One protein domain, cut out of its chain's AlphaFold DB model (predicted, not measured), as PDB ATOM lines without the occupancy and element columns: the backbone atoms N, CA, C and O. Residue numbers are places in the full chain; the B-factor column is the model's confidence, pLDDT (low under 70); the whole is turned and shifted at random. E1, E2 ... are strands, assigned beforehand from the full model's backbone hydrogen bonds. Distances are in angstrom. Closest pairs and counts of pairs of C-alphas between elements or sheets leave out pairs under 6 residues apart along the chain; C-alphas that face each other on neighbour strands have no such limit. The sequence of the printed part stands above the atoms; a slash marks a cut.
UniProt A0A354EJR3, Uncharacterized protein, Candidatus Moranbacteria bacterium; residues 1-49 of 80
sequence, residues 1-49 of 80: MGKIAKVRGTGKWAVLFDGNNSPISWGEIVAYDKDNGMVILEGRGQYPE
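AT A GLANCE: This is residues 1 to 49 of the 80 residues of an uncharacterized protein of Candidatus Moranbacteria bacterium (UniProt A0A354EJR3). One strongly twisted, curled sheet of four strands, with no named helix over either face, has a long bent hairpin, E3 and E4, beside the shorter hairpin of E1 and E2. The long hairpin makes the longest axis, and its tip, residues 33 to 38, sticks out. The printed part has 49 residues with four named strands, E1 to E4 along the chain and in that order across the sheet, an antiparallel meander, each strand the neighbour of the one before. The class is all strand; the whole is compact, with a radius of gyration of the C-alphas of 10.7 A, but elongated, spanning 32 by 19 by 18 A.

HOW THE PARTS SIT: The inner strand E3, residues 23 to 33, and the edge strand E4, residues 38 to 46, form an antiparallel hairpin at 144 degrees; N 28 and O 42 are within hydrogen-bond range at 3.0 A, as are N 38 and O 33 at 2.9 A. E3 bends by 85 degrees at residue 30, and E4 by 66 degrees at residue 43. E3 also forms a hairpin with the inner strand E2, residues 13 to 18, antiparallel at 127 degrees, with N 14 and O 27 2.9 A apart. E2 and the edge strand E1, residues 4 to 10, form an antiparallel hairpin at 157 degrees, with N 15 and O 8 2.8 A apart. E1 and E4 are apart.

IN THESE COORDINATES: E3 is 23.0 A from first to last C-alpha, E4 20.8 A, E1 18.1 A and E2 17.2 A. C-alpha 4, where E1 begins, is at (25.252, 8.042, -18.531); C-alpha 33, where E3 ends, is at (10.203, 4.840, -28.318); C-alpha 46, where E4 ends, is at (34.297, 5.434, -27.895).

THE WHOLE: The two C-alphas farthest apart are those of Asp 35 and Glu 49, 34.5 A. The printed part has no cut, and its three links are tight. The mean pLDDT of the printed part is 75.4; residues 1 to 7, 9 and 47 to 49 are under 70.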
ATOM      1  N   MET A   1      32.213   1.798 -14.645       41.91
ATOM      2  CA  MET A   1      31.391   2.330 -15.755       41.91
ATOM      3  C   MET A   1      30.717   3.602 -15.269       41.91
ATOM      4  O   MET A   1      30.012   3.542 -14.267       41.91
ATOM      5  N   GLY A   2      31.016   4.747 -15.888       51.53
ATOM      6  CA  GLY A   2      30.404   6.030 -15.531       51.53
ATOM      7  C   GLY A   2      28.909   6.022 -15.843       51.53
ATOM      8  O   GLY A   2      28.489   5.444 -16.844       51.53
ATOM      9  N   LYS A   3      28.092   6.612 -14.966       58.34
ATOM     10  CA  LYS A   3      26.649   6.745 -15.200       58.34
ATOM     11  C   LYS A   3      26.438   7.665 -16.408       58.34
ATOM     12  O   LYS A   3      26.943   8.786 -16.401       58.34
ATOM     13  N   ILE A   4      25.704   7.197 -17.418       60.34
ATOM     14  CA  ILE A   4      25.252   8.042 -18.531       60.34
ATOM     15  C   ILE A   4      24.270   9.054 -17.943       60.34
ATOM     16  O   ILE A   4      23.267   8.660 -17.349       60.34
ATOM     17  N   ALA A   5      24.568  10.342 -18.080       60.03
ATOM     18  CA  ALA A   5      23.731  11.403 -17.527       60.03
ATOM     19  C   ALA A   5      22.928  12.132 -18.604       60.03
ATOM     20  O   ALA A   5      21.858  12.669 -18.316       60.03
ATOM     21  N   LYS A   6      23.427  12.162 -19.846       68.94
ATOM     22  CA  LYS A   6      22.780  12.899 -20.931       68.94
ATOM     23  C   LYS A   6      23.058  12.269 -22.290       68.94
ATOM     24  O   LYS A   6      24.156  11.790 -22.555       68.94
ATOM     25  N   VAL A   7      22.062  12.338 -23.165       65.56
ATOM     26  CA  VAL A   7      22.179  12.030 -24.594       65.56
ATOM     27  C   VAL A   7      21.906  13.318 -25.363       65.56
ATOM     28  O   VAL A   7      20.935  14.015 -25.063       65.56
ATOM     29  N   ARG A   8      22.761  13.674 -26.326       76.12
ATOM     30  CA  ARG A   8      22.472  14.744 -27.299       76.12
ATOM     31  C   ARG A   8      22.588  14.174 -28.701       76.12
ATOM     32  O   ARG A   8      23.531  13.438 -28.967       76.12
ATOM     33  N   GLY A   9      21.664  14.521 -29.587       68.81
ATOM     34  CA  GLY A   9      21.675  14.031 -30.961       68.81
ATOM     35  C   GLY A   9      21.165  15.057 -31.960       68.81
ATOM     36  O   GLY A   9      20.438  15.983 -31.603       68.81
ATOM     37  N   THR A  10      21.583  14.883 -33.209       70.50
ATOM     38  CA  THR A  10      21.153  15.653 -34.380       70.50
ATOM     39  C   THR A  10      21.008  14.680 -35.549       70.50
ATOM     40  O   THR A  10      21.885  13.846 -35.796       70.50
ATOM     41  N   GLY A  11      19.868  14.743 -36.245       77.94
ATOM     42  CA  GLY A  11      19.543  13.808 -37.320       77.94
ATOM     43  C   GLY A  11      19.571  12.354 -36.843       77.94
ATOM     44  O   GLY A  11      18.860  11.990 -35.910       77.94
ATOM     45  N   LYS A  12      20.401  11.527 -37.488       81.94
ATOM     46  CA  LYS A  12      20.538  10.088 -37.207       81.94
ATOM     47  C   LYS A  12      21.599   9.731 -36.158       81.94
ATOM     48  O   LYS A  12      21.818   8.554 -35.904       81.94
ATOM     49  N   TRP A  13      22.281  10.709 -35.563       81.06
ATOM     50  CA  TRP A  13      23.434  10.469 -34.686       81.06
ATOM     51  C   TRP A  13      23.204  10.994 -33.271       81.06
ATOM     52  O   TRP A  13      22.579  12.041 -33.082       81.06
ATOM     53  N   ALA A  14      23.768  10.300 -32.280       79.31
ATOM     54  CA  ALA A  14      23.770  10.732 -30.888       79.31
ATOM     55  C   ALA A  14      25.122  10.516 -30.199       79.31
ATOM     56  O   ALA A  14      25.876   9.594 -30.513       79.31
ATOM     57  N   VAL A  15      25.388  11.364 -29.208       81.31
ATOM     58  CA  VAL A  15      26.542  11.314 -28.312       81.31
ATOM     59  C   VAL A  15      26.048  11.085 -26.886       81.31
ATOM     60  O   VAL A  15      25.113  11.749 -26.423       81.31
ATOM     61  N   LEU A  16      26.682  10.136 -26.200       81.44
ATOM     62  CA  LEU A  16      26.474   9.843 -24.788       81.44
ATOM     63  C   LEU A  16      27.450  10.659 -23.945       81.44
ATOM     64  O   LEU A  16      28.639  10.717 -24.256       81.44
ATOM     65  N   PHE A  17      26.944  11.245 -22.865       81.81
ATOM     66  CA  PHE A  17      27.716  12.032 -21.909       81.81
ATOM     67  C   PHE A  17      27.644  11.412 -20.515       81.81
ATOM     68  O   PHE A  17      26.601  10.885 -20.103       81.81
ATOM     69  N   ASP A  18      28.742  11.511 -19.775       82.06
ATOM     70  CA  ASP A  18      28.801  11.136 -18.365       82.06
ATOM     71  C   ASP A  18      28.210  12.221 -17.436       82.06
ATOM     72  O   ASP A  18      27.719  13.264 -17.876       82.06
ATOM     73  N   GLY A  19      28.265  11.972 -16.123       77.56
ATOM     74  CA  GLY A  19      27.793  12.897 -15.082       77.56
ATOM     75  C   GLY A  19      28.504  14.253 -15.018       77.56
ATOM     76  O   GLY A  19      27.955  15.174 -14.422       77.56
ATOM     77  N   ASN A  20      29.672  14.399 -15.649       81.06
ATOM     78  CA  ASN A  20      30.420  15.654 -15.734       81.06
ATOM     79  C   ASN A  20      30.167  16.393 -17.059       81.06
ATOM     80  O   ASN A  20      30.827  17.390 -17.343       81.06
ATOM     81  N   ASN A  21      29.203  15.931 -17.866       74.44
ATOM     82  CA  ASN A  21      28.977  16.372 -19.244       74.44
ATOM     83  C   ASN A  21      30.174  16.124 -20.179       74.44
ATOM     84  O   ASN A  21      30.308  16.818 -21.189       74.44
ATOM     85  N   SER A  22      31.016  15.130 -19.900       78.62
ATOM     86  CA  SER A  22      32.076  14.706 -20.816       78.62
ATOM     87  C   SER A  22      31.536  13.669 -21.810       78.62
ATOM     88  O   SER A  22      30.845  12.735 -21.391       78.62
ATOM     89  N   PRO A  23      31.793  13.812 -23.126       78.19
ATOM     90  CA  PRO A  23      31.370  12.824 -24.113       78.19
ATOM     91  C   PRO A  23      32.158  11.522 -23.918       78.19
ATOM     92  O   PRO A  23      33.379  11.542 -23.810       78.19
ATOM     93  N   ILE A  24      31.457  10.391 -23.883       82.44
ATOM     94  CA  ILE A  24      32.048   9.063 -23.638       82.44
ATOM     95  C   ILE A  24      31.970   8.150 -24.862       82.44
ATOM     96  O   ILE A  24      32.880   7.365 -25.125       82.44
ATOM     97  N   SER A  25      30.902   8.250 -25.650       82.25
ATOM     98  CA  SER A  25      30.721   7.435 -26.852       82.25
ATOM     99  C   SER A  25      29.729   8.072 -27.809       82.25
ATOM    100  O   SER A  25      28.949   8.949 -27.429       82.25
ATOM    101  N   TRP A  26      29.722   7.599 -29.049       84.56
ATOM    102  CA  TRP A  26      28.787   8.042 -30.075       84.56
ATOM    103  C   TRP A  26      28.230   6.852 -30.859       84.56
ATOM    104  O   TRP A  26      28.829   5.771 -30.918       84.56
ATOM    105  N   GLY A  27      27.044   7.036 -31.426       82.94
ATOM    106  CA  GLY A  27      26.329   5.971 -32.113       82.94
ATOM    107  C   GLY A  27      25.187   6.473 -32.980       82.94
ATOM    108  O   GLY A  27      24.795   7.642 -32.920       82.94
ATOM    109  N   GLU A  28      24.675   5.567 -33.801       84.06
ATOM    110  CA  GLU A  28      23.523   5.811 -34.664       84.06
ATOM    111  C   GLU A  28      22.226   5.595 -33.884       84.06
ATOM    112  O   GLU A  28      22.104   4.637 -33.121       84.06
ATOM    113  N   ILE A  29      21.256   6.483 -34.081       83.44
ATOM    114  CA  ILE A  29      19.905   6.330 -33.551       83.44
ATOM    115  C   ILE A  29      19.170   5.347 -34.454       83.44
ATOM    116  O   ILE A  29      18.774   5.693 -35.566       83.44
ATOM    117  N   VAL A  30      18.977   4.125 -33.965       89.38
ATOM    118  CA  VAL A  30      18.317   3.054 -34.728       89.38
ATOM    119  C   VAL A  30      16.836   2.923 -34.391       89.38
ATOM    120  O   VAL A  30      16.060   2.426 -35.203       89.38
ATOM    121  N   ALA A  31      16.423   3.391 -33.212       84.81
ATOM    122  CA  ALA A  31      15.020   3.441 -32.829       84.81
ATOM    123  C   ALA A  31      14.755   4.511 -31.765       84.81
ATOM    124  O   ALA A  31      15.629   4.874 -30.972       84.81
ATOM    125  N   TYR A  32      13.508   4.970 -31.735       82.38
ATOM    126  CA  TYR A  32      12.976   5.873 -30.727       82.38
ATOM    127  C   TYR A  32      11.611   5.357 -30.271       82.38
ATOM    128  O   TYR A  32      10.710   5.181 -31.089       82.38
ATOM    129  N   ASP A  33      11.473   5.129 -28.969       80.50
ATOM    130  CA  ASP A  33      10.203   4.840 -28.318       80.50
ATOM    131  C   ASP A  33       9.767   6.093 -27.556       80.50
ATOM    132  O   ASP A  33      10.334   6.464 -26.524       80.50
ATOM    133  N   LYS A  34       8.761   6.768 -28.112       76.94
ATOM    134  CA  LYS A  34       8.228   8.015 -27.569       76.94
ATOM    135  C   LYS A  34       7.472   7.806 -26.263       76.94
ATOM    136  O   LYS A  34       7.538   8.679 -25.400       76.94
ATOM    137  N   ASP A  35       6.782   6.680 -26.124       80.56
ATOM    138  CA  ASP A  35       5.894   6.415 -24.993       80.56
ATOM    139  C   ASP A  35       6.703   6.140 -23.722       80.56
ATOM    140  O   ASP A  35       6.329   6.572 -22.633       80.56
ATOM    141  N   ASN A  36       7.872   5.515 -23.883       77.69
ATOM    142  CA  ASN A  36       8.810   5.247 -22.793       77.69
ATOM    143  C   ASN A  36       9.971   6.255 -22.712       77.69
ATOM    144  O   ASN A  36      10.828   6.143 -21.835       77.69
ATOM    145  N   GLY A  37      10.030   7.236 -23.620       77.00
ATOM    146  CA  GLY A  37      11.123   8.210 -23.687       77.00
ATOM    147  C   GLY A  37      12.495   7.568 -23.927       77.00
ATOM    148  O   GLY A  37      13.507   8.084 -23.453       77.00
ATOM    149  N   MET A  38      12.538   6.438 -24.636       77.38
ATOM    150  CA  MET A  38      13.759   5.673 -24.879       77.38
ATOM    151  C   MET A  38      14.320   5.941 -26.274       77.38
ATOM    152  O   MET A  38      13.598   5.980 -27.267       77.38
ATOM    153  N   VAL A  39      15.643   6.065 -26.357       76.19
ATOM    154  CA  VAL A  39      16.392   6.122 -27.617       76.19
ATOM    155  C   VAL A  39      17.333   4.926 -27.640       76.19
ATOM    156  O   VAL A  39      18.117   4.744 -26.707       76.19
ATOM    157  N   ILE A  40      17.259   4.111 -28.692       82.56
ATOM    158  CA  ILE A  40      18.156   2.969 -28.884       82.56
ATOM    159  C   ILE A  40      19.296   3.406 -29.794       82.56
ATOM    160  O   ILE A  40      19.064   3.918 -30.894       82.56
ATOM    161  N   LEU A  41      20.523   3.194 -29.321       82.00
ATOM    162  CA  LEU A  41      21.743   3.551 -30.032       82.00
ATOM    163  C   LEU A  41      22.530   2.303 -30.410       82.00
ATOM    164  O   LEU A  41      22.817   1.466 -29.555       82.00
ATOM    165  N   GLU A  42      22.950   2.229 -31.668       82.75
ATOM    166  CA  GLU A  42      24.002   1.311 -32.085       82.75
ATOM    167  C   GLU A  42      25.354   2.019 -31.929       82.75
ATOM    168  O   GLU A  42      25.656   2.990 -32.631       82.75
ATOM    169  N   GLY A  43      26.154   1.578 -30.955       77.94
ATOM    170  CA  GLY A  43      27.454   2.177 -30.661       77.94
ATOM    171  C   GLY A  43      28.431   1.990 -31.820       77.94
ATOM    172  O   GLY A  43      28.677   0.864 -32.246       77.94
ATOM    173  N   ARG A  44      29.009   3.089 -32.318       78.50
ATOM    174  CA  ARG A  44      30.009   3.060 -33.401       78.50
ATOM    175  C   ARG A  44      31.436   3.234 -32.893       78.50
ATOM    176  O   ARG A  44      32.361   2.709 -33.499       78.50
ATOM    177  N   GLY A  45      31.621   3.933 -31.774       76.31
ATOM    178  CA  GLY A  45      32.941   4.127 -31.186       76.31
ATOM    179  C   GLY A  45      32.905   4.773 -29.804       76.31
ATOM    180  O   GLY A  45      31.920   5.403 -29.405       76.31
ATOM    181  N   GLN A  46      34.006   4.615 -29.071       77.06
ATOM    182  CA  GLN A  46      34.297   5.434 -27.895       77.06
ATOM    183  C   GLN A  46      34.836   6.787 -28.359       77.06
ATOM    184  O   GLN A  46      35.524   6.862 -29.378       77.06
ATOM    185  N   TYR A  47      34.502   7.857 -27.637       68.75
ATOM    186  CA  TYR A  47      35.119   9.152 -27.908       68.75
ATOM    187  C   TYR A  47      36.597   9.053 -27.499       68.75
ATOM    188  O   TYR A  47      36.860   8.702 -26.346       68.75
ATOM    189  N   PRO A  48      37.567   9.291 -28.404       56.94
ATOM    190  CA  PRO A  48      38.972   9.246 -28.027       56.94
ATOM    191  C   PRO A  48      39.225  10.306 -26.949       56.94
ATOM    192  O   PRO A  48      38.832  11.459 -27.112       56.94
ATOM    193  N   GLU A  49      39.886   9.920 -25.852       51.81
ATOM    194  CA  GLU A  49      40.121  10.759 -24.658       51.81
ATOM    195  C   GLU A  49      40.800  12.112 -24.948       51.81
ATOM    196  O   GLU A  49      40.892  12.966 -24.067       51.81
TER     197      GLU A  49